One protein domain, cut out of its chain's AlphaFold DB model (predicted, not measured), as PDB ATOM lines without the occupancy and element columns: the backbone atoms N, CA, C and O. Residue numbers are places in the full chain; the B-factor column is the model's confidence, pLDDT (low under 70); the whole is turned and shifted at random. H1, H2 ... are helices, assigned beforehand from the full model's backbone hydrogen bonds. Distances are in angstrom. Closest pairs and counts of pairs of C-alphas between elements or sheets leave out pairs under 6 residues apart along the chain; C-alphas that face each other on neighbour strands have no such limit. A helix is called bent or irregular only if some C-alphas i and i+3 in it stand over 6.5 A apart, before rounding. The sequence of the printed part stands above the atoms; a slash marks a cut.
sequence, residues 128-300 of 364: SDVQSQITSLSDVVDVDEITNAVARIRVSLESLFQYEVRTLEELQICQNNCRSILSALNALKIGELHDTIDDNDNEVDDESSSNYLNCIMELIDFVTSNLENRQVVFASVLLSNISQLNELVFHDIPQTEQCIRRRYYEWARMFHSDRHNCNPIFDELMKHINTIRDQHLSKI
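AT A GLANCE: This is residues 128 to 300 of the 364 residues of the protein "Hypothetical protein" of Rotaria socialis (UniProt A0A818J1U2). A long hairpin of two helices, H3 and H4, lies beside a shorter hairpin, H1 and H2, in a four-helix up-and-down bundle, and a small head of three helices, H5, H6 and H7, packs at the end of H4 away from the bundle's loop. In the head H6 and H7 form a third hairpin, set at a steep angle to H4, with the short H5 crossing them; at the opposite end of the rod residues 197 to 203 stick out. The printed part has 173 residues with seven named helices, H1 to H7 in order along the chain, and no named strand; the class is all helix. The whole is loose, with a radius of gyration of the C-alphas of 20.6 A, and spans 70 by 31 by 27 A.

IN THESE COORDINATES: H1 is residues 128 to 139, 17.7 A from first to last C-alpha, with C-alpha 128 at (66.206, 136.370, 111.788). It is neither bent nor irregular, but only just: C-alphas 135 and 138 are 6.0 A apart. H2 is residues 143 to 160, 25.5 A. H3 is residues 168 to 198, 45.5 A. H4, the longest helix, is residues 206 to 240, 50.8 A, with C-alpha 206 at (88.476, 139.585, 136.490). H5 is residues 242 to 250, 13.4 A, and is irregular, only just: C-alphas 243 and 246 are 6.9 A apart. H6 is residues 257 to 271, 20.6 A. H7 is residues 280 to 299, 29.5 A, and ends with C-alpha 299 at (71.872, 165.861, 80.560).

HOW THE PARTS SIT: H1, H2, H3 and H4 make a bundle, helices side by side, up and down, each running against the one before it. H1 and H2, a hairpin, touch at a shallow tilt of 13 degrees, opposite ways; their closest C-alphas, of Val 130 and Ile 153, are 6.2 A apart. H1 touches H3, at residues 180 to 188 of H3 alone, at a shallow tilt of 3 degrees, the same way, closest at the C-alphas of Gln 131 and Ile 181, 6.3 A. H2 touches H4, at residues 208 to 223 of H4 alone, closest at the C-alphas of Val 143 and Tyr 212, 6.2 A. H3 and H4, a hairpin, touch at a shallow tilt of 17 degrees, opposite ways, closest at the C-alphas of Leu 182 and Ile 220, 6.3 A. H1 and H4 are apart, and so are H2 and H3. Residues 232 to 239 of H4 touch residues 281 to 285 of H7 at a steep tilt of 48 degrees, closest at the C-alphas of Leu 239 and Leu 285, 6.3 A. H6 and H7, a hairpin, touch at a shallow tilt of 3 degrees, opposite ways, closest at the C-alphas of Phe 271 and Phe 282, 5.2 A. H5 touches H7 at a steep tilt of 63 degrees, closest at the C-alphas of Asn 246 and Ile 292, 6.2 A. H5 and H6 only just touch, with 3 pairs of C-alphas within 8 A, the closest those of Phe 250 and Ile 260, 6.7 A. H3 and H6 are near each other. Every O i to N i+4 pair is within hydrogen-bond range in H2, H4, H6 and H7; the counts are 6 of 8 in H1, 25 of 27 in H3 and 2 of 5 in H5, where 3 of 6 O i to N i+3 pairs are within range.

THE WHOLE: The two C-alphas farthest apart, of Asp 201 and Lys 299, are 69.9 A apart. The printed part has no cut and no long link; the links H1 to H2 and H4 to H5 are tight. The mean pLDDT of the printed part is 74.9, and 41 residues are under 70, among them residues 190 to 210 and residues 163 to 170.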
ATOM      1  N   SER A 128      67.084 136.290 110.616       74.31
ATOM      2  CA  SER A 128      66.206 136.370 111.788       74.31
ATOM      3  C   SER A 128      66.617 135.402 112.894       74.31
ATOM      4  O   SER A 128      66.607 135.792 114.061       74.31
ATOM      5  N   ASP A 129      67.048 134.184 112.555       76.00
ATOM      6  CA  ASP A 129      67.509 133.213 113.555       76.00
ATOM      7  C   ASP A 129      68.764 133.720 114.258       76.00
ATOM      8  O   ASP A 129      68.865 133.661 115.481       76.00
ATOM      9  N   VAL A 130      69.698 134.292 113.494       80.81
ATOM     10  CA  VAL A 130      70.917 134.896 114.045       80.81
ATOM     11  C   VAL A 130      70.586 136.072 114.966       80.81
ATOM     12  O   VAL A 130      71.147 136.176 116.055       80.81
ATOM     13  N   GLN A 131      69.658 136.947 114.572       77.94
ATOM     14  CA  GLN A 131      69.227 138.065 115.420       77.94
ATOM     15  C   GLN A 131      68.552 137.588 116.711       77.94
ATOM     16  O   GLN A 131      68.823 138.137 117.781       77.94
ATOM     17  N   SER A 132      67.719 136.550 116.631       78.50
ATOM     18  CA  SER A 132      67.088 135.929 117.797       78.50
ATOM     19  C   SER A 132      68.134 135.337 118.746       78.50
ATOM     20  O   SER A 132      68.123 135.625 119.942       78.50
ATOM     21  N   GLN A 133      69.117 134.609 118.205       80.88
ATOM     22  CA  GLN A 133      70.221 134.050 118.985       80.88
ATOM     23  C   GLN A 133      71.053 135.139 119.673       80.88
ATOM     24  O   GLN A 133      71.365 135.002 120.853       80.88
ATOM     25  N   ILE A 134      71.369 136.241 118.987       81.44
ATOM     26  CA  ILE A 134      72.098 137.366 119.595       81.44
ATOM     27  C   ILE A 134      71.267 138.032 120.688       81.44
ATOM     28  O   ILE A 134      71.805 138.367 121.737       81.44
ATOM     29  N   THR A 135      69.962 138.203 120.471       78.25
ATOM     30  CA  THR A 135      69.073 138.782 121.486       78.25
ATOM     31  C   THR A 135      69.033 137.896 122.725       78.25
ATOM     32  O   THR A 135      69.121 138.405 123.830       78.25
ATOM     33  N   SER A 136      69.013 136.570 122.557       78.19
ATOM     34  CA  SER A 136      69.028 135.638 123.690       78.19
ATOM     35  C   SER A 136      70.317 135.679 124.520       78.19
ATOM     36  O   SER A 136      70.301 135.225 125.658       78.19
ATOM     37  N   LEU A 137      71.413 136.254 124.002       76.25
ATOM     38  CA  LEU A 137      72.652 136.419 124.772       76.25
ATOM     39  C   LEU A 137      72.492 137.380 125.955       76.25
ATOM     40  O   LEU A 137      73.272 137.273 126.895       76.25
ATOM     41  N   SER A 138      71.512 138.297 125.937       69.00
ATOM     42  CA  SER A 138      71.271 139.196 127.077       69.00
ATOM     43  C   SER A 138      70.779 138.467 128.325       69.00
ATOM     44  O   SER A 138      70.891 139.003 129.421       69.00
ATOM     45  N   ASP A 139      70.228 137.264 128.152       65.50
ATOM     46  CA  ASP A 139      69.555 136.513 129.213       65.50
ATOM     47  C   ASP A 139      70.438 135.388 129.786       65.50
ATOM     48  O   ASP A 139      70.025 134.675 130.704       65.50
ATOM     49  N   VAL A 140      71.651 135.204 129.247       63.66
ATOM     50  CA  VAL A 140      72.585 134.152 129.669       63.66
ATOM     51  C   VAL A 140      73.532 134.696 130.734       63.66
ATOM     52  O   VAL A 140      74.204 135.699 130.526       63.66
ATOM     53  N   VAL A 141      73.595 134.006 131.875       61.75
ATOM     54  CA  VAL A 141      74.399 134.409 133.046       61.75
ATOM     55  C   VAL A 141      75.736 133.650 133.117       61.75
ATOM     56  O   VAL A 141      76.664 134.095 133.786       61.75
ATOM     57  N   ASP A 142      75.857 132.512 132.424       71.19
ATOM     58  CA  ASP A 142      77.051 131.656 132.432       71.19
ATOM     59  C   ASP A 142      77.983 131.953 131.239       71.19
ATOM     60  O   ASP A 142      77.588 131.874 130.071       71.19
ATOM     61  N   VAL A 143      79.250 132.259 131.534       67.31
ATOM     62  CA  VAL A 143      80.299 132.598 130.556       67.31
ATOM     63  C   VAL A 143      80.598 131.443 129.592       67.31
ATOM     64  O   VAL A 143      80.835 131.680 128.400       67.31
ATOM     65  N   ASP A 144      80.540 130.191 130.052       71.00
ATOM     66  CA  ASP A 144      80.769 129.026 129.189       71.00
ATOM     67  C   ASP A 144      79.598 128.825 128.215       71.00
ATOM     68  O   ASP A 144      79.790 128.473 127.044       71.00
ATOM     69  N   GLU A 145      78.369 129.098 128.654       74.06
ATOM     70  CA  GLU A 145      77.188 129.053 127.788       74.06
ATOM     71  C   GLU A 145      77.220 130.161 126.731       74.06
ATOM     72  O   GLU A 145      76.892 129.901 125.567       74.06
ATOM     73  N   ILE A 146      77.692 131.355 127.099       73.81
ATOM     74  CA  ILE A 146      77.860 132.483 126.174       73.81
ATOM     75  C   ILE A 146      78.926 132.168 125.131       73.81
ATOM     76  O   ILE A 146      78.677 132.332 123.937       73.81
ATOM     77  N   THR A 147      80.084 131.659 125.550       74.19
ATOM     78  CA  THR A 147      81.171 131.279 124.635       74.19
ATOM     79  C   THR A 147      80.672 130.270 123.595       74.19
ATOM     80  O   THR A 147      80.882 130.427 122.388       74.19
ATOM     81  N   ASN A 148      79.913 129.267 124.043       75.88
ATOM     82  CA  ASN A 148      79.296 128.286 123.155       75.88
ATOM     83  C   ASN A 148      78.211 128.895 122.250       75.88
ATOM     84  O   ASN A 148      78.078 128.492 121.092       75.88
ATOM     85  N   ALA A 149      77.422 129.850 122.745       78.38
ATOM     86  CA  ALA A 149      76.399 130.537 121.961       78.38
ATOM     87  C   ALA A 149      77.009 131.436 120.875       78.38
ATOM     88  O   ALA A 149      76.590 131.358 119.721       78.38
ATOM     89  N   VAL A 150      78.050 132.202 121.203       81.19
ATOM     90  CA  VAL A 150      78.820 133.016 120.252       81.19
ATOM     91  C   VAL A 150      79.443 132.139 119.167       81.19
ATOM     92  O   VAL A 150      79.348 132.471 117.986       81.19
ATOM     93  N   ALA A 151      80.004 130.980 119.527       79.75
ATOM     94  CA  ALA A 151      80.536 130.030 118.552       79.75
ATOM     95  C   ALA A 151      79.455 129.520 117.580       79.75
ATOM     96  O   ALA A 151      79.697 129.449 116.374       79.75
ATOM     97  N   ARG A 152      78.242 129.219 118.069       79.50
ATOM     98  CA  ARG A 152      77.106 128.825 117.211       79.50
ATOM     99  C   ARG A 152      76.674 129.956 116.279       79.50
ATOM    100  O   ARG A 152      76.545 129.728 115.079       79.50
ATOM    101  N   ILE A 153      76.528 131.169 116.811       82.81
ATOM    102  CA  ILE A 153      76.179 132.367 116.033       82.81
ATOM    103  C   ILE A 153      77.212 132.603 114.928       82.81
ATOM    104  O   ILE A 153      76.849 132.868 113.781       82.81
ATOM    105  N   ARG A 154      78.503 132.454 115.245       82.12
ATOM    106  CA  ARG A 154      79.591 132.577 114.276       82.12
ATOM    107  C   ARG A 154      79.465 131.562 113.144       82.12
ATOM    108  O   ARG A 154      79.527 131.965 111.989       82.12
ATOM    109  N   VAL A 155      79.232 130.284 113.443       79.19
ATOM    110  CA  VAL A 155      79.026 129.244 112.411       79.19
ATOM    111  C   VAL A 155      77.821 129.572 111.523       79.19
ATOM    112  O   VAL A 155      77.869 129.403 110.298       79.19
ATOM    113  N   SER A 156      76.741 130.092 112.113       81.56
ATOM    114  CA  SER A 156      75.570 130.509 111.345       81.56
ATOM    115  C   SER A 156      75.871 131.683 110.413       81.56
ATOM    116  O   SER A 156      75.502 131.660 109.237       81.56
ATOM    117  N   LEU A 157      76.603 132.679 110.906       82.12
ATOM    118  CA  LEU A 157      77.057 133.811 110.105       82.12
ATOM    119  C   LEU A 157      78.043 133.399 109.013       82.12
ATOM    120  O   LEU A 157      77.930 133.893 107.899       82.12
ATOM    121  N   GLU A 158      78.974 132.482 109.283       82.25
ATOM    122  CA  GLU A 158      79.885 131.925 108.271       82.25
ATOM    123  C   GLU A 158      79.100 131.321 107.106       82.25
ATOM    124  O   GLU A 158      79.446 131.551 105.950       82.25
ATOM    125  N   SER A 159      78.008 130.615 107.399       73.12
ATOM    126  CA  SER A 159      77.132 130.028 106.381       73.12
ATOM    127  C   SER A 159      76.399 131.105 105.570       73.12
ATOM    128  O   SER A 159      76.395 131.063 104.341       73.12
ATOM    129  N   LEU A 160      75.847 132.129 106.229       75.88
ATOM    130  CA  LEU A 160      75.214 133.279 105.562       75.88
ATOM    131  C   LEU A 160      76.204 134.073 104.699       75.88
ATOM    132  O   LEU A 160      75.888 134.498 103.588       75.88
ATOM    133  N   PHE A 161      77.435 134.227 105.176       78.75
ATOM    134  CA  PHE A 161      78.514 134.873 104.450       78.75
ATOM    135  C   PHE A 161      79.179 133.967 103.418       78.75
ATOM    136  O   PHE A 161      80.198 134.386 102.884       78.75
ATOM    137  N   GLN A 162      78.655 132.787 103.074       70.56
ATOM    138  CA  GLN A 162      79.093 132.035 101.885       70.56
ATOM    139  C   GLN A 162      78.338 132.461 100.618       70.56
ATOM    140  O   GLN A 162      78.894 132.377  99.520       70.56
ATOM    141  N   TYR A 163      77.141 133.037 100.749       65.75
ATOM    142  CA  TYR A 163      76.305 133.432  99.613       65.75
ATOM    143  C   TYR A 163      76.878 134.608  98.827       65.75
ATOM    144  O   TYR A 163      77.109 135.688  99.363       65.75
ATOM    145  N   GLU A 164      77.121 134.386  97.534       61.16
ATOM    146  CA  GLU A 164      77.573 135.413  96.598       61.16
ATOM    147  C   GLU A 164      76.533 136.527  96.453       61.16
ATOM    148  O   GLU A 164      75.383 136.267  96.117       61.16
ATOM    149  N   VAL A 165      76.964 137.768  96.686       63.47
ATOM    150  CA  VAL A 165      76.136 138.958  96.493       63.47
ATOM    151  C   VAL A 165      76.265 139.385  95.038       63.47
ATOM    152  O   VAL A 165      77.365 139.720  94.592       63.47
ATOM    153  N   ARG A 166      75.159 139.347  94.296       62.56
ATOM    154  CA  ARG A 166      75.118 139.588  92.846       62.56
ATOM    155  C   ARG A 166      74.422 140.888  92.491       62.56
ATOM    156  O   ARG A 166      74.726 141.468  91.451       62.56
ATOM    157  N   THR A 167      73.514 141.358  93.342       65.06
ATOM    158  CA  THR A 167      72.747 142.586  93.113       65.06
ATOM    159  C   THR A 167      72.983 143.633  94.201       65.06
ATOM    160  O   THR A 167      73.459 143.338  95.300       65.06
ATOM    161  N   LEU A 168      72.635 144.886  93.890       67.19
ATOM    162  CA  LEU A 168      72.671 145.978  94.863       67.19
ATOM    163  C   LEU A 168      71.696 145.725  96.024       67.19
ATOM    164  O   LEU A 168      72.055 145.952  97.176       67.19
ATOM    165  N   GLU A 169      70.493 145.229  95.727       65.88
ATOM    166  CA  GLU A 169      69.468 144.911  96.730       65.88
ATOM    167  C   GLU A 169      69.955 143.836  97.709       65.88
ATOM    168  O   GLU A 169      69.840 144.003  98.922       65.88
ATOM    169  N   GLU A 170      70.587 142.771  97.209       65.75
ATOM    170  CA  GLU A 170      71.177 141.718  98.048       65.75
ATOM    171  C   GLU A 170      72.266 142.275  98.975       65.75
ATOM    172  O   GLU A 170      72.326 141.923 100.159       65.75
ATOM    173  N   LEU A 171      73.105 143.188  98.472       75.31
ATOM    174  CA  LEU A 171      74.128 143.840  99.288       75.31
ATOM    175  C   LEU A 171      73.509 144.743 100.362       75.31
ATOM    176  O   LEU A 171      73.992 144.766 101.494       75.31
ATOM    177  N   GLN A 172      72.437 145.464 100.027       71.25
ATOM    178  CA  GLN A 172      71.709 146.320 100.965       71.25
ATOM    179  C   GLN A 172      71.038 145.507 102.076       71.25
ATOM    180  O   GLN A 172      71.127 145.884 103.246       71.25
ATOM    181  N   ILE A 173      70.414 144.374 101.741       76.25
ATOM    182  CA  ILE A 173      69.832 143.449 102.723       76.25
ATOM    183  C   ILE A 173      70.924 142.938 103.668       76.25
ATOM    184  O   ILE A 173      70.784 143.042 104.889       76.25
ATOM    185  N   CYS A 174      72.047 142.463 103.119       78.88
ATOM    186  CA  CYS A 174      73.195 142.005 103.901       78.88
ATOM    187  C   CYS A 174      73.715 143.101 104.851       78.88
ATOM    188  O   CYS A 174      73.860 142.868 106.051       78.88
ATOM    189  N   GLN A 175      73.910 144.324 104.350       80.31
ATOM    190  CA  GLN A 175      74.337 145.471 105.154       80.31
ATOM    191  C   GLN A 175      73.354 145.827 106.268       80.31
ATOM    192  O   GLN A 175      73.781 146.133 107.382       80.31
ATOM    193  N   ASN A 176      72.051 145.824 105.988       78.75
ATOM    194  CA  ASN A 176      71.034 146.161 106.980       78.75
ATOM    195  C   ASN A 176      70.998 145.124 108.107       78.75
ATOM    196  O   ASN A 176      70.989 145.503 109.279       78.75
ATOM    197  N   ASN A 177      71.077 143.837 107.764       82.06
ATOM    198  CA  ASN A 177      71.145 142.764 108.752       82.06
ATOM    199  C   ASN A 177      72.434 142.827 109.576       82.06
ATOM    200  O   ASN A 177      72.366 142.781 110.805       82.06
ATOM    201  N   CYS A 178      73.588 143.036 108.936       84.56
ATOM    202  CA  CYS A 178      74.858 143.220 109.639       84.56
ATOM    203  C   CYS A 178      74.825 144.446 110.559       84.56
ATOM    204  O   CYS A 178      75.284 144.368 111.693       84.56
ATOM    205  N   ARG A 179      74.235 145.569 110.127       81.31
ATOM    206  CA  ARG A 179      74.083 146.768 110.968       81.31
ATOM    207  C   ARG A 179      73.208 146.494 112.192       81.31
ATOM    208  O   ARG A 179      73.552 146.948 113.278       81.31
ATOM    209  N   SER A 180      72.104 145.769 112.020       79.38
ATOM    210  CA  SER A 180      71.227 145.361 113.125       79.38
ATOM    211  C   SER A 180      71.984 144.496 114.139       79.38
ATOM    212  O   SER A 180      72.017 144.810 115.328       79.38
ATOM    213  N   ILE A 181      72.703 143.483 113.649       82.88
ATOM    214  CA  ILE A 181      73.545 142.584 114.450       82.88
ATOM    215  C   ILE A 181      74.630 143.356 115.205       82.88
ATOM    216  O   ILE A 181      74.755 143.219 116.417       82.88
ATOM    217  N   LEU A 182      75.378 144.218 114.515       83.81
ATOM    218  CA  LEU A 182      76.411 145.051 115.129       83.81
ATOM    219  C   LEU A 182      75.822 145.983 116.190       83.81
ATOM    220  O   LEU A 182      76.448 146.198 117.223       83.81
ATOM    221  N   SER A 183      74.626 146.532 115.969       79.12
ATOM    222  CA  SER A 183      73.948 147.356 116.972       79.12
ATOM    223  C   SER A 183      73.612 146.553 118.229       79.12
ATOM    224  O   SER A 183      73.820 147.055 119.331       79.12
ATOM    225  N   ALA A 184      73.121 145.320 118.076       80.50
ATOM    226  CA  ALA A 184      72.801 144.443 119.199       80.50
ATOM    227  C   ALA A 184      74.062 144.025 119.975       80.50
ATOM    228  O   ALA A 184      74.108 144.163 121.194       80.50
ATOM    229  N   LEU A 185      75.126 143.620 119.277       83.50
ATOM    230  CA  LEU A 185      76.403 143.252 119.900       83.50
ATOM    231  C   LEU A 185      77.064 144.435 120.625       83.50
ATOM    232  O   LEU A 185      77.598 144.276 121.718       83.50
ATOM    233  N   ASN A 186      76.992 145.645 120.058       80.50
ATOM    234  CA  ASN A 186      77.487 146.845 120.736       80.50
ATOM    235  C   ASN A 186      76.658 147.198 121.980       80.50
ATOM    236  O   ASN A 186      77.219 147.712 122.944       80.50
ATOM    237  N   ALA A 187      75.348 146.930 121.982       78.06
ATOM    238  CA  ALA A 187      74.519 147.121 123.169       78.06
ATOM    239  C   ALA A 187      74.914 146.149 124.292       78.06
ATOM    240  O   ALA A 187      75.060 146.588 125.430       78.06
ATOM    241  N   LEU A 188      75.176 144.877 123.962       75.38
ATOM    242  CA  LEU A 188      75.694 143.879 124.909       75.38
ATOM    243  C   LEU A 188      77.045 144.307 125.495       75.38
ATOM    244  O   LEU A 188      77.211 144.332 126.711       75.38
ATOM    245  N   LYS A 189      77.966 144.771 124.637       75.62
ATOM    246  CA  LYS A 189      79.261 145.325 125.060       75.62
ATOM    247  C   LYS A 189      79.114 146.486 126.052       75.62
ATOM    248  O   LYS A 189      79.893 146.590 126.991       75.62
ATOM    249  N   ILE A 190      78.166 147.399 125.825       67.12
ATOM    250  CA  ILE A 190      77.952 148.565 126.698       67.12
ATOM    251  C   ILE A 190      77.268 148.166 128.013       67.12
ATOM    252  O   ILE A 190      77.602 148.745 129.043       67.12
ATOM    253  N   GLY A 191      76.336 147.207 127.984       60.06
ATOM    254  CA  GLY A 191      75.633 146.717 129.175       60.06
ATOM    255  C   GLY A 191      76.593 146.162 130.226       60.06
ATOM    256  O   GLY A 191      76.577 146.606 131.367       60.06
ATOM    257  N   GLU A 192      77.525 145.307 129.811       56.66
ATOM    258  CA  GLU A 192      78.532 144.722 130.706       56.66
ATOM    259  C   GLU A 192      79.539 145.761 131.248       56.66
ATOM    260  O   GLU A 192      79.919 145.743 132.421       56.66
ATOM    261  N   LEU A 193      79.926 146.735 130.413       53.62
ATOM    262  CA  LEU A 193      80.735 147.889 130.827       53.62
ATOM    263  C   LEU A 193      80.029 148.765 131.875       53.62
ATOM    264  O   LEU A 193      80.698 149.555 132.538       53.62
ATOM    265  N   HIS A 194      78.700 148.677 132.000       45.38
ATOM    266  CA  HIS A 194      77.934 149.433 132.985       45.38
ATOM    267  C   HIS A 194      77.766 148.669 134.304       45.38
ATOM    268  O   HIS A 194      77.933 149.286 135.356       45.38
ATOM    269  N   ASP A 195      77.523 147.356 134.246       48.44
ATOM    270  CA  ASP A 195      77.384 146.486 135.427       48.44
ATOM    271  C   ASP A 195      78.705 146.360 136.210       48.44
ATOM    272  O   ASP A 195      78.722 146.397 137.438       48.44
ATOM    273  N   THR A 196      79.843 146.357 135.511       46.31
ATOM    274  CA  THR A 196      81.186 146.354 136.130       46.31
ATOM    275  C   THR A 196      81.552 147.648 136.870       46.31
ATOM    276  O   THR A 196      82.500 147.656 137.653       46.31
ATOM    277  N   ILE A 197      80.829 148.753 136.647       46.88
ATOM    278  CA  ILE A 197      81.083 150.044 137.314       46.88
ATOM    279  C   ILE A 197      80.242 150.203 138.595       46.88
ATOM    280  O   ILE A 197      80.640 150.967 139.477       46.88
ATOM    281  N   ASP A 198      79.111 149.498 138.719       40.03
ATOM    282  CA  ASP A 198      78.190 149.619 139.867       40.03
ATOM    283  C   ASP A 198      78.476 148.589 140.986       40.03
ATOM    284  O   ASP A 198      78.191 148.852 142.158       40.03
ATOM    285  N   ASP A 199      79.136 147.467 140.674       43.97
ATOM    286  CA  ASP A 199      79.523 146.435 141.649       43.97
ATOM    287  C   ASP A 199      80.852 146.756 142.350       43.97
ATOM    288  O   ASP A 199      81.893 146.131 142.162       43.97
ATOM    289  N   ASN A 200      80.809 147.761 143.220       44.75
ATOM    290  CA  ASN A 200      81.970 148.247 143.962       44.75
ATOM    291  C   ASN A 200      82.275 147.469 145.262       44.75
ATOM    292  O   ASN A 200      82.843 148.061 146.173       44.75
ATOM    293  N   ASP A 201      81.896 146.190 145.403       46.09
ATOM    294  CA  ASP A 201      82.147 145.456 146.666       46.09
ATOM    295  C   ASP A 201      82.259 143.918 146.584       46.09
ATOM    296  O   ASP A 201      82.317 143.263 147.624       46.09
ATOM    297  N   ASN A 202      82.364 143.304 145.403       43.47
ATOM    298  CA  ASN A 202      82.704 141.879 145.315       43.47
ATOM    299  C   ASN A 202      83.844 141.673 144.320       43.47
ATOM    300  O   ASN A 202      83.776 142.149 143.194       43.47
ATOM    301  N   GLU A 203      84.889 140.960 144.743       47.53
ATOM    302  CA  GLU A 203      85.910 140.398 143.856       47.53
ATOM    303  C   GLU A 203      85.220 139.411 142.895       47.53
ATOM    304  O   GLU A 203      85.121 138.215 143.166       47.53
ATOM    305  N   VAL A 204      84.658 139.935 141.806       47.97
ATOM    306  CA  VAL A 204      84.249 139.153 140.642       47.97
ATOM    307  C   VAL A 204      85.529 138.808 139.888       47.97
ATOM    308  O   VAL A 204      86.384 139.667 139.680       47.97
ATOM    309  N   ASP A 205      85.682 137.532 139.546       48.53
ATOM    310  CA  ASP A 205      86.842 136.967 138.857       48.53
ATOM    311  C   ASP A 205      87.110 137.732 137.540       48.53
ATOM    312  O   ASP A 205      86.430 137.513 136.532       48.53
ATOM    313  N   ASP A 206      88.094 138.639 137.562       52.56
ATOM    314  CA  ASP A 206      88.476 139.585 136.490       52.56
ATOM    315  C   ASP A 206      88.771 138.873 135.144       52.56
ATOM    316  O   ASP A 206      88.604 139.430 134.058       52.56
ATOM    317  N   GLU A 207      89.135 137.585 135.183       54.88
ATOM    318  CA  GLU A 207      89.343 136.756 133.987       54.88
ATOM    319  C   GLU A 207      88.041 136.436 133.230       54.88
ATOM    320  O   GLU A 207      88.046 136.410 131.996       54.88
ATOM    321  N   SER A 208      86.926 136.218 133.932       55.00
ATOM    322  CA  SER A 208      85.672 135.720 133.342       55.00
ATOM    323  C   SER A 208      84.923 136.790 132.534       55.00
ATOM    324  O   SER A 208      84.521 136.536 131.396       55.00
ATOM    325  N   SER A 209      84.846 138.013 133.067       57.19
ATOM    326  CA  SER A 209      84.301 139.200 132.391       57.19
ATOM    327  C   SER A 209      85.163 139.596 131.186       57.19
ATOM    328  O   SER A 209      84.661 139.925 130.113       57.19
ATOM    329  N   SER A 210      86.493 139.474 131.309       63.19
ATOM    330  CA  SER A 210      87.395 139.735 130.181       63.19
ATOM    331  C   SER A 210      87.156 138.771 129.009       63.19
ATOM    332  O   SER A 210      87.238 139.172 127.846       63.19
ATOM    333  N   ASN A 211      86.826 137.506 129.295       70.19
ATOM    334  CA  ASN A 211      86.652 136.471 128.281       70.19
ATOM    335  C   ASN A 211      85.324 136.618 127.515       70.19
ATOM    336  O   ASN A 211      85.300 136.453 126.293       70.19
ATOM    337  N   TYR A 212      84.244 137.011 128.201       73.81
ATOM    338  CA  TYR A 212      82.976 137.373 127.556       73.81
ATOM    339  C   TYR A 212      83.164 138.550 126.591       73.81
ATOM    340  O   TYR A 212      82.806 138.457 125.411       73.81
ATOM    341  N   LEU A 213      83.773 139.643 127.066       77.88
ATOM    342  CA  LEU A 213      83.899 140.868 126.278       77.88
ATOM    343  C   LEU A 213      84.788 140.637 125.050       77.88
ATOM    344  O   LEU A 213      84.480 141.125 123.960       77.88
ATOM    345  N   ASN A 214      85.833 139.816 125.198       81.44
ATOM    346  CA  ASN A 214      86.657 139.353 124.084       81.44
ATOM    347  C   ASN A 214      85.842 138.552 123.055       81.44
ATOM    348  O   ASN A 214      85.942 138.842 121.865       81.44
ATOM    349  N   CYS A 215      84.978 137.620 123.474       80.69
ATOM    350  CA  CYS A 215      84.126 136.850 122.558       80.69
ATOM    351  C   CYS A 215      83.167 137.742 121.750       80.69
ATOM    352  O   CYS A 215      83.007 137.561 120.539       80.69
ATOM    353  N   ILE A 216      82.543 138.732 122.397       83.38
ATOM    354  CA  ILE A 216      81.660 139.690 121.719       83.38
ATOM    355  C   ILE A 216      82.456 140.581 120.758       83.38
ATOM    356  O   ILE A 216      82.009 140.823 119.634       83.38
ATOM    357  N   MET A 217      83.646 141.040 121.155       85.06
ATOM    358  CA  MET A 217      84.524 141.827 120.285       85.06
ATOM    359  C   MET A 217      85.001 141.037 119.063       85.06
ATOM    360  O   MET A 217      84.919 141.550 117.950       85.06
ATOM    361  N   GLU A 218      85.408 139.779 119.234       87.50
ATOM    362  CA  GLU A 218      85.784 138.904 118.120       87.50
ATOM    363  C   GLU A 218      84.626 138.693 117.139       87.50
ATOM    364  O   GLU A 218      84.830 138.679 115.923       87.50
ATOM    365  N   LEU A 219      83.393 138.566 117.641       86.62
ATOM    366  CA  LEU A 219      82.213 138.433 116.790       86.62
ATOM    367  C   LEU A 219      81.894 139.733 116.033       86.62
ATOM    368  O   LEU A 219      81.533 139.685 114.855       86.62
ATOM    369  N   ILE A 220      82.060 140.895 116.673       88.19
ATOM    370  CA  ILE A 220      81.940 142.211 116.023       88.19
ATOM    371  C   ILE A 220      82.969 142.345 114.894       88.19
ATOM    372  O   ILE A 220      82.605 142.717 113.772       88.19
ATOM    373  N   ASP A 221      84.231 142.015 115.166       88.19
ATOM    374  CA  ASP A 221      85.314 142.068 114.181       88.19
ATOM    375  C   ASP A 221      85.056 141.096 113.026       88.19
ATOM    376  O   ASP A 221      85.248 141.446 111.857       88.19
ATOM    377  N   PHE A 222      84.541 139.902 113.332       89.19
ATOM    378  CA  PHE A 222      84.144 138.912 112.339       89.19
ATOM    379  C   PHE A 222      83.040 139.437 111.409       89.19
ATOM    380  O   PHE A 222      83.186 139.363 110.185       89.19
ATOM    381  N   VAL A 223      81.950 139.992 111.952       87.19
ATOM    382  CA  VAL A 223      80.839 140.542 111.150       87.19
ATOM    383  C   VAL A 223      81.316 141.718 110.299       87.19
ATOM    384  O   VAL A 223      80.995 141.789 109.112       87.19
ATOM    385  N   THR A 224      82.116 142.612 110.880       86.00
ATOM    386  CA  THR A 224      82.637 143.803 110.194       86.00
ATOM    387  C   THR A 224      83.550 143.415 109.031       86.00
ATOM    388  O   THR A 224      83.338 143.866 107.906       86.00
ATOM    389  N   SER A 225      84.502 142.510 109.272       85.00
ATOM    390  CA  SER A 225      85.453 142.047 108.253       85.00
ATOM    391  C   SER A 225      84.759 141.308 107.107       85.00
ATOM    392  O   SER A 225      85.106 141.489 105.941       85.00
ATOM    393  N   ASN A 226      83.755 140.477 107.407       85.94
ATOM    394  CA  ASN A 226      83.007 139.765 106.369       85.94
ATOM    395  C   ASN A 226      82.120 140.701 105.546       85.94
ATOM    396  O   ASN A 226      82.039 140.535 104.327       85.94
ATOM    397  N   LEU A 227      81.502 141.705 106.173       85.94
ATOM    398  CA  LEU A 227      80.754 142.726 105.447       85.94
ATOM    399  C   LEU A 227      81.667 143.515 104.500       85.94
ATOM    400  O   LEU A 227      81.324 143.682 103.327       85.94
ATOM    401  N   GLU A 228      82.844 143.934 104.975       84.50
ATOM    402  CA  GLU A 228      83.823 144.638 104.145       84.50
ATOM    403  C   GLU A 228      84.278 143.764 102.971       84.50
ATOM    404  O   GLU A 228      84.201 144.191 101.820       84.50
ATOM    405  N   ASN A 229      84.654 142.505 103.220       83.56
ATOM    406  CA  ASN A 229      85.037 141.562 102.164       83.56
ATOM    407  C   ASN A 229      83.944 141.417 101.098       83.56
ATOM    408  O   ASN A 229      84.233 141.392  99.899       83.56
ATOM    409  N   ARG A 230      82.675 141.368 101.511       82.00
ATOM    410  CA  ARG A 230      81.526 141.299 100.599       82.00
ATOM    411  C   ARG A 230      81.396 142.562  99.753       82.00
ATOM    412  O   ARG A 230      81.195 142.460  98.542       82.00
ATOM    413  N   GLN A 231      81.573 143.734 100.357       84.06
ATOM    414  CA  GLN A 231      81.601 145.006  99.636       84.06
ATOM    415  C   GLN A 231      82.767 145.071  98.643       84.06
ATOM    416  O   GLN A 231      82.564 145.505  97.512       84.06
ATOM    417  N   VAL A 232      83.960 144.603  99.025       83.31
ATOM    418  CA  VAL A 232      85.155 144.557  98.164       83.31
ATOM    419  C   VAL A 232      84.926 143.660  96.952       83.31
ATOM    420  O   VAL A 232      85.175 144.082  95.822       83.31
ATOM    421  N   VAL A 233      84.416 142.443  97.162       80.62
ATOM    422  CA  VAL A 233      84.116 141.510  96.066       80.62
ATOM    423  C   VAL A 233      83.096 142.129  95.116       80.62
ATOM    424  O   VAL A 233      83.341 142.186  93.913       80.62
ATOM    425  N   PHE A 234      82.001 142.676  95.639       82.94
ATOM    426  CA  PHE A 234      80.985 143.315  94.810       82.94
ATOM    427  C   PHE A 234      81.538 144.523  94.034       82.94
ATOM    428  O   PHE A 234      81.331 144.633  92.825       82.94
ATOM    429  N   ALA A 235      82.326 145.385  94.683       83.69
ATOM    430  CA  ALA A 235      82.995 146.508  94.029       83.69
ATOM    431  C   ALA A 235      83.943 146.047  92.911       83.69
ATOM    432  O   ALA A 235      83.961 146.644  91.834       83.69
ATOM    433  N   SER A 236      84.683 144.954  93.122       81.44
ATOM    434  CA  SER A 236      85.575 144.381  92.108       81.44
ATOM    435  C   SER A 236      84.821 143.866  90.879       81.44
ATOM    436  O   SER A 236      85.273 144.060  89.747       81.44
ATOM    437  N   VAL A 237      83.638 143.276  91.078       78.69
ATOM    438  CA  VAL A 237      82.763 142.816  89.991       78.69
ATOM    439  C   VAL A 237      82.229 144.006  89.195       78.69
ATOM    440  O   VAL A 237      82.243 143.975  87.964       78.69
ATOM    441  N   LEU A 238      81.817 145.079  89.875       80.25
ATOM    442  CA  LEU A 238      81.362 146.309  89.224       80.25
ATOM    443  C   LEU A 238      82.477 146.983  88.414       80.25
ATOM    444  O   LEU A 238      82.258 147.363  87.263       80.25
ATOM    445  N   LEU A 239      83.685 147.082  88.973       80.69
ATOM    446  CA  LEU A 239      84.855 147.634  88.282       80.69
ATOM    447  C   LEU A 239      85.310 146.767  87.101       80.69
ATOM    448  O   LEU A 239      85.751 147.284  86.077       80.69
ATOM    449  N   SER A 240      85.152 145.448  87.189       78.06
ATOM    450  CA  SER A 240      85.441 144.550  86.063       78.06
ATOM    451  C   SER A 240      84.461 144.738  84.897       78.06
ATOM    452  O   SER A 240      84.790 144.418  83.757       78.06
ATOM    453  N   ASN A 241      83.282 145.310  85.166       75.94
ATOM    454  CA  ASN A 241      82.213 145.551  84.199       75.94
ATOM    455  C   ASN A 241      81.916 147.053  84.014       75.94
ATOM    456  O   ASN A 241      80.762 147.446  83.831       75.94
ATOM    457  N   ILE A 242      82.950 147.910  84.015       75.12
ATOM    458  CA  ILE A 242      82.816 149.381  83.880       75.12
ATOM    459  C   ILE A 242      81.931 149.805  82.696       75.12
ATOM    460  O   ILE A 242      81.200 150.788  82.803       75.12
ATOM    461  N   SER A 243      81.967 149.082  81.573       73.56
ATOM    462  CA  SER A 243      81.145 149.398  80.395       73.56
ATOM    463  C   SER A 243      79.637 149.304  80.658       73.56
ATOM    464  O   SER A 243      78.878 150.032  80.026       73.56
ATOM    465  N   GLN A 244      79.216 148.453  81.595       73.12
ATOM    466  CA  GLN A 244      77.821 148.258  82.007       73.12
ATOM    467  C   GLN A 244      77.471 149.027  83.287       73.12
ATOM    468  O   GLN A 244      76.299 149.175  83.621       73.12
ATOM    469  N   LEU A 245      78.469 149.578  83.984       79.19
ATOM    470  CA  LEU A 245      78.278 150.321  85.230       79.19
ATOM    471  C   LEU A 245      77.306 151.500  85.065       79.19
ATOM    472  O   LEU A 245      76.531 151.793  85.966       79.19
ATOM    473  N   ASN A 246      77.301 152.155  83.902       71.81
ATOM    474  CA  ASN A 246      76.365 153.246  83.621       71.81
ATOM    475  C   ASN A 246      74.896 152.789  83.682       71.81
ATOM    476  O   ASN A 246      74.055 153.490  84.244       71.81
ATOM    477  N   GLU A 247      74.602 151.598  83.156       71.06
ATOM    478  CA  GLU A 247      73.263 151.015  83.227       71.06
ATOM    479  C   GLU A 247      72.952 150.583  84.671       71.06
ATOM    480  O   GLU A 247      71.908 150.911  85.222       71.06
ATOM    481  N   LEU A 248      73.901 149.959  85.364       72.88
ATOM    482  CA  LEU A 248      73.676 149.422  86.711       72.88
ATOM    483  C   LEU A 248      73.463 150.483  87.805       72.88
ATOM    484  O   LEU A 248      72.796 150.209  88.797       72.88
ATOM    485  N   VAL A 249      74.041 151.680  87.667       79.44
ATOM    486  CA  VAL A 249      74.061 152.669  88.760       79.44
ATOM    487  C   VAL A 249      72.797 153.536  88.785       79.44
ATOM    488  O   VAL A 249      72.309 153.839  89.878       79.44
ATOM    489  N   PHE A 250      72.268 153.924  87.614       79.44
ATOM    490  CA  PHE A 250      71.151 154.875  87.506       79.44
ATOM    491  C   PHE A 250      70.058 154.515  86.475       79.44
ATOM    492  O   PHE A 250      69.164 155.336  86.297       79.44
ATOM    493  N   HIS A 251      70.078 153.378  85.757       71.44
ATOM    494  CA  HIS A 251      69.089 153.158  84.673       71.44
ATOM    495  C   HIS A 251      67.650 152.907  85.149       71.44
ATOM    496  O   HIS A 251      66.707 153.179  84.412       71.44
ATOM    497  N   ASP A 252      67.489 152.373  86.355       70.38
ATOM    498  CA  ASP A 252      66.225 151.927  86.946       70.38
ATOM    499  C   ASP A 252      65.485 153.054  87.683       70.38
ATOM    500  O   ASP A 252      64.408 152.839  88.238       70.38
ATOM    501  N   ILE A 253      66.053 154.262  87.691       69.44
ATOM    502  CA  ILE A 253      65.471 155.428  88.355       69.44
ATOM    503  C   ILE A 253      65.034 156.497  87.347       69.44
ATOM    504  O   ILE A 253      65.604 156.610  86.256       69.44
ATOM    505  N   PRO A 254      64.062 157.351  87.715       76.38
ATOM    506  CA  PRO A 254      63.796 158.576  86.975       76.38
ATOM    507  C   PRO A 254      65.068 159.419  86.842       76.38
ATOM    508  O   PRO A 254      65.802 159.622  87.812       76.38
ATOM    509  N   GLN A 255      65.320 159.944  85.642       79.88
ATOM    510  CA  GLN A 255      66.512 160.743  85.338       79.88
ATOM    511  C   GLN A 255      66.339 162.204  85.787       79.88
ATOM    512  O   GLN A 255      66.458 163.136  84.997       79.88
ATOM    513  N   THR A 256      66.020 162.397  87.069       75.25
ATOM    514  CA  THR A 256      65.890 163.708  87.720       75.25
ATOM    515  C   THR A 256      67.073 163.965  88.646       75.25
ATOM    516  O   THR A 256      67.695 163.029  89.156       75.25
ATOM    517  N   GLU A 257      67.384 165.239  88.906       76.88
ATOM    518  CA  GLU A 257      68.511 165.598  89.772       76.88
ATOM    519  C   GLU A 257      68.346 164.988  91.169       76.88
ATOM    520  O   GLU A 257      69.296 164.441  91.728       76.88
ATOM    521  N   GLN A 258      67.130 165.029  91.717       77.69
ATOM    522  CA  GLN A 258      66.833 164.500  93.043       77.69
ATOM    523  C   GLN A 258      66.974 162.974  93.104       77.69
ATOM    524  O   GLN A 258      67.621 162.469  94.024       77.69
ATOM    525  N   CYS A 259      66.442 162.238  92.123       75.94
ATOM    526  CA  CYS A 259      66.558 160.779  92.071       75.94
ATOM    527  C   CYS A 259      68.014 160.338  91.874       75.94
ATOM    528  O   CYS A 259      68.493 159.464  92.597       75.94
ATOM    529  N   ILE A 260      68.751 160.990  90.970       82.19
ATOM    530  CA  ILE A 260      70.169 160.701  90.724       82.19
ATOM    531  C   ILE A 260      71.015 161.014  91.959       82.19
ATOM    532  O   ILE A 260      71.852 160.201  92.349       82.19
ATOM    533  N   ARG A 261      70.783 162.148  92.634       82.00
ATOM    534  CA  ARG A 261      71.474 162.473  93.893       82.00
ATOM    535  C   ARG A 261      71.145 161.470  94.994       82.00
ATOM    536  O   ARG A 261      72.058 161.042  95.692       82.00
ATOM    537  N   ARG A 262      69.879 161.070  95.143       79.62
ATOM    538  CA  ARG A 262      69.455 160.073  96.139       79.62
ATOM    539  C   ARG A 262      70.141 158.730  95.909       79.62
ATOM    540  O   ARG A 262      70.790 158.227  96.822       79.62
ATOM    541  N   ARG A 263      70.087 158.204  94.684       82.62
ATOM    542  CA  ARG A 263      70.767 156.956  94.322       82.62
ATOM    543  C   ARG A 263      72.281 157.072  94.480       82.62
ATOM    544  O   ARG A 263      72.923 156.157  94.980       82.62
ATOM    545  N   TYR A 264      72.866 158.218  94.136       86.75
ATOM    546  CA  TYR A 264      74.279 158.481  94.404       86.75
ATOM    547  C   TYR A 264      74.606 158.401  95.903       86.75
ATOM    548  O   TYR A 264      75.624 157.819  96.264       86.75
ATOM    549  N   TYR A 265      73.761 158.947  96.783       83.00
ATOM    550  CA  TYR A 265      73.964 158.832  98.228       83.00
ATOM    551  C   TYR A 265      73.851 157.391  98.728       83.00
ATOM    552  O   TYR A 265      74.566 157.038  99.662       83.00
ATOM    553  N   GLU A 266      73.010 156.554  98.118       80.06
ATOM    554  CA  GLU A 266      72.949 155.118  98.419       80.06
ATOM    555  C   GLU A 266      74.288 154.447  98.091       80.06
ATOM    556  O   GLU A 266      74.892 153.839  98.971       80.06
ATOM    557  N   TRP A 267      74.823 154.665  96.886       84.69
ATOM    558  CA  TRP A 267      76.152 154.180  96.496       84.69
ATOM    559  C   TRP A 267      77.268 154.720  97.401       84.69
ATOM    560  O   TRP A 267      78.104 153.960  97.889       84.69
ATOM    561  N   ALA A 268      77.260 156.021  97.690       83.44
ATOM    562  CA  ALA A 268      78.250 156.650  98.558       83.44
ATOM    563  C   ALA A 268      78.175 156.108  99.993       83.44
ATOM    564  O   ALA A 268      79.196 155.822 100.601       83.44
ATOM    565  N   ARG A 269      76.985 155.875 100.547       78.50
ATOM    566  CA  ARG A 269      76.860 155.287 101.889       78.50
ATOM    567  C   ARG A 269      77.485 153.890 101.980       78.50
ATOM    568  O   ARG A 269      77.839 153.460 103.073       78.50
ATOM    569  N   MET A 270      77.596 153.188 100.855       76.50
ATOM    570  CA  MET A 270      78.123 151.828 100.784       76.50
ATOM    571  C   MET A 270      79.619 151.761 100.473       76.50
ATOM    572  O   MET A 270      80.274 150.833 100.944       76.50
ATOM    573  N   PHE A 271      80.135 152.700  99.676       80.88
ATOM    574  CA  PHE A 271      81.491 152.646  99.113       80.88
ATOM    575  C   PHE A 271      82.272 153.954  99.259       80.88
ATOM    576  O   PHE A 271      83.340 154.096  98.680       80.88
ATOM    577  N   HIS A 272      81.772 154.962  99.969       75.50
ATOM    578  CA  HIS A 272      82.605 156.123 100.249       75.50
ATOM    579  C   HIS A 272      83.664 155.717 101.267       75.50
ATOM    580  O   HIS A 272      83.336 155.192 102.332       75.50
ATOM    581  N   SER A 273      84.925 155.994 100.950       59.50
ATOM    582  CA  SER A 273      85.995 155.935 101.930       59.50
ATOM    583  C   SER A 273      85.729 157.009 102.983       59.50
ATOM    584  O   SER A 273      85.811 158.215 102.737       59.50
ATOM    585  N   ASP A 274      85.264 156.592 104.149       57.91
ATOM    586  CA  ASP A 274      85.266 157.423 105.340       57.91
ATOM    587  C   ASP A 274      86.544 157.138 106.140       57.91
ATOM    588  O   ASP A 274      87.416 156.377 105.723       57.91
ATOM    589  N   ARG A 275      86.706 157.780 107.302       46.53
ATOM    590  CA  ARG A 275      87.919 157.636 108.130       46.53
ATOM    591  C   ARG A 275      88.183 156.197 108.603       46.53
ATOM    592  O   ARG A 275      89.210 155.972 109.242       46.53
ATOM    593  N   HIS A 276      87.261 155.265 108.372       50.09
ATOM    594  CA  HIS A 276      87.322 153.891 108.863       50.09
ATOM    595  C   HIS A 276      87.339 152.856 107.735       50.09
ATOM    596  O   HIS A 276      87.710 151.716 107.992       50.09
ATOM    597  N   ASN A 277      87.038 153.253 106.494       58.91
ATOM    598  CA  ASN A 277      87.047 152.372 105.336       58.91
ATOM    599  C   ASN A 277      88.025 152.876 104.258       58.91
ATOM    600  O   ASN A 277      87.666 153.634 103.360       58.91
ATOM    601  N   CYS A 278      89.293 152.475 104.366       63.59
ATOM    602  CA  CYS A 278      90.391 152.962 103.518       63.59
ATOM    603  C   CYS A 278      90.677 152.064 102.299       63.59
ATOM    604  O   CYS A 278      91.800 152.073 101.787       63.59
ATOM    605  N   ASN A 279      89.722 151.240 101.860       77.38
ATOM    606  CA  ASN A 279      89.987 150.300 100.778       77.38
ATOM    607  C   ASN A 279      90.088 151.032  99.419       77.38
ATOM    608  O   ASN A 279      89.104 151.630  98.977       77.38
ATOM    609  N   PRO A 280      91.234 150.970  98.713       84.06
ATOM    610  CA  PRO A 280      91.454 151.740  97.485       84.06
ATOM    611  C   PRO A 280      90.486 151.376  96.349       84.06
ATOM    612  O   PRO A 280      90.241 152.195  95.465       84.06
ATOM    613  N   ILE A 281      89.903 150.172  96.375       85.12
ATOM    614  CA  ILE A 281      88.920 149.742  95.372       85.12
ATOM    615  C   ILE A 281      87.630 150.571  95.438       85.12
ATOM    616  O   ILE A 281      86.971 150.798  94.424       85.12
ATOM    617  N   PHE A 282      87.279 151.053  96.631       88.31
ATOM    618  CA  PHE A 282      86.092 151.862  96.858       88.31
ATOM    619  C   PHE A 282      86.274 153.275  96.303       88.31
ATOM    620  O   PHE A 282      85.382 153.780  95.622       88.31
ATOM    621  N   ASP A 283      87.460 153.862  96.472       86.50
ATOM    622  CA  ASP A 283      87.817 155.141  95.849       86.50
ATOM    623  C   ASP A 283      87.759 155.068  94.320       86.50
ATOM    624  O   ASP A 283      87.229 155.967  93.658       86.50
ATOM    625  N   GLU A 284      88.283 153.981  93.751       88.06
ATOM    626  CA  GLU A 284      88.260 153.746  92.310       88.06
ATOM    627  C   GLU A 284      86.823 153.605  91.789       88.06
ATOM    628  O   GLU A 284      86.436 154.303  90.844       88.06
ATOM    629  N   LEU A 285      85.994 152.790  92.449       89.06
ATOM    630  CA  LEU A 285      84.579 152.641  92.108       89.06
ATOM    631  C   LEU A 285      83.832 153.976  92.203       89.06
ATOM    632  O   LEU A 285      83.140 154.375  91.260       89.06
ATOM    633  N   MET A 286      84.012 154.712  93.300       90.25
ATOM    634  CA  MET A 286      83.347 155.995  93.506       90.25
ATOM    635  C   MET A 286      83.785 157.047  92.487       90.25
ATOM    636  O   MET A 286      82.969 157.875  92.083       90.25
ATOM    637  N   LYS A 287      85.028 157.019  91.995       90.81
ATOM    638  CA  LYS A 287      85.476 157.894  90.899       90.81
ATOM    639  C   LYS A 287      84.690 157.642  89.607       90.81
ATOM    640  O   LYS A 287      84.281 158.598  88.937       90.81
ATOM    641  N   HIS A 288      84.442 156.378  89.269       90.31
ATOM    642  CA  HIS A 288      83.623 156.018  88.112       90.31
ATOM    643  C   HIS A 288      82.155 156.411  88.308       90.31
ATOM    644  O   HIS A 288      81.584 157.066  87.435       90.31
ATOM    645  N   ILE A 289      81.574 156.114  89.474       90.06
ATOM    646  CA  ILE A 289      80.194 156.496  89.818       90.06
ATOM    647  C   ILE A 289      80.014 158.021  89.777       90.06
ATOM    648  O   ILE A 289      79.032 158.499  89.217       90.06
ATOM    649  N   ASN A 290      80.971 158.798  90.295       90.38
ATOM    650  CA  ASN A 290      80.960 160.263  90.217       90.38
ATOM    651  C   ASN A 290      80.943 160.759  88.766       90.38
ATOM    652  O   ASN A 290      80.143 161.623  88.421       90.38
ATOM    653  N   THR A 291      81.777 160.172  87.905       90.69
ATOM    654  CA  THR A 291      81.822 160.529  86.479       90.69
ATOM    655  C   THR A 291      80.481 160.248  85.797       90.69
ATOM    656  O   THR A 291      79.979 161.085  85.049       90.69
ATOM    657  N   ILE A 292      79.876 159.090  86.074       89.38
ATOM    658  CA  ILE A 292      78.571 158.696  85.527       89.38
ATOM    659  C   ILE A 292      77.460 159.619  86.054       89.38
ATOM    660  O   ILE A 292      76.627 160.084  85.278       89.38
ATOM    661  N   ARG A 293      77.465 159.930  87.356       90.19
ATOM    662  CA  ARG A 293      76.526 160.876  87.972       90.19
ATOM    663  C   ARG A 293      76.585 162.220  87.260       90.19
ATOM    664  O   ARG A 293      75.549 162.736  86.862       90.19
ATOM    665  N   ASP A 294      77.781 162.774  87.091       88.62
ATOM    666  CA  ASP A 294      77.962 164.091  86.480       88.62
ATOM    667  C   ASP A 294      77.519 164.088  85.011       88.62
ATOM    668  O   ASP A 294      76.907 165.052  84.554       88.62
ATOM    669  N   GLN A 295      77.727 162.982  84.288       87.56
ATOM    670  CA  GLN A 295      77.182 162.802  82.939       87.56
ATOM    671  C   GLN A 295      75.652 162.819  82.925       87.56
ATOM    672  O   GLN A 295      75.078 163.485  82.066       87.56
ATOM    673  N   HIS A 296      74.985 162.114  83.841       84.69
ATOM    674  CA  HIS A 296      73.521 162.135  83.923       84.69
ATOM    675  C   HIS A 296      72.999 163.505  84.341       84.69
ATOM    676  O   HIS A 296      72.162 164.054  83.637       84.69
ATOM    677  N   LEU A 297      73.561 164.112  85.390       83.81
ATOM    678  CA  LEU A 297      73.189 165.458  85.835       83.81
ATOM    679  C   LEU A 297      73.389 166.510  84.733       83.81
ATOM    680  O   LEU A 297      72.556 167.393  84.586       83.81
ATOM    681  N   SER A 298      74.441 166.394  83.916       83.31
ATOM    682  CA  SER A 298      74.683 167.315  82.793       83.31
ATOM    683  C   SER A 298      73.665 167.208  81.652       83.31
ATOM    684  O   SER A 298      73.556 168.135  80.854       83.31
ATOM    685  N   LYS A 299      72.933 166.087  81.558       79.75
ATOM    686  CA  LYS A 299      71.872 165.861  80.560       79.75
ATOM    687  C   LYS A 299      70.504 166.347  81.034       79.75
ATOM    688  O   LYS A 299      69.571 166.382  80.237       79.75
ATOM    689  N   ILE A 300      70.375 166.690  82.314       74.00
ATOM    690  CA  ILE A 300      69.152 167.251  82.878       74.00
ATOM    691  C   ILE A 300      69.152 168.735  82.524       74.00
ATOM    692  O   ILE A 300      69.776 169.551  83.200       74.00
TER     693      ILE A 300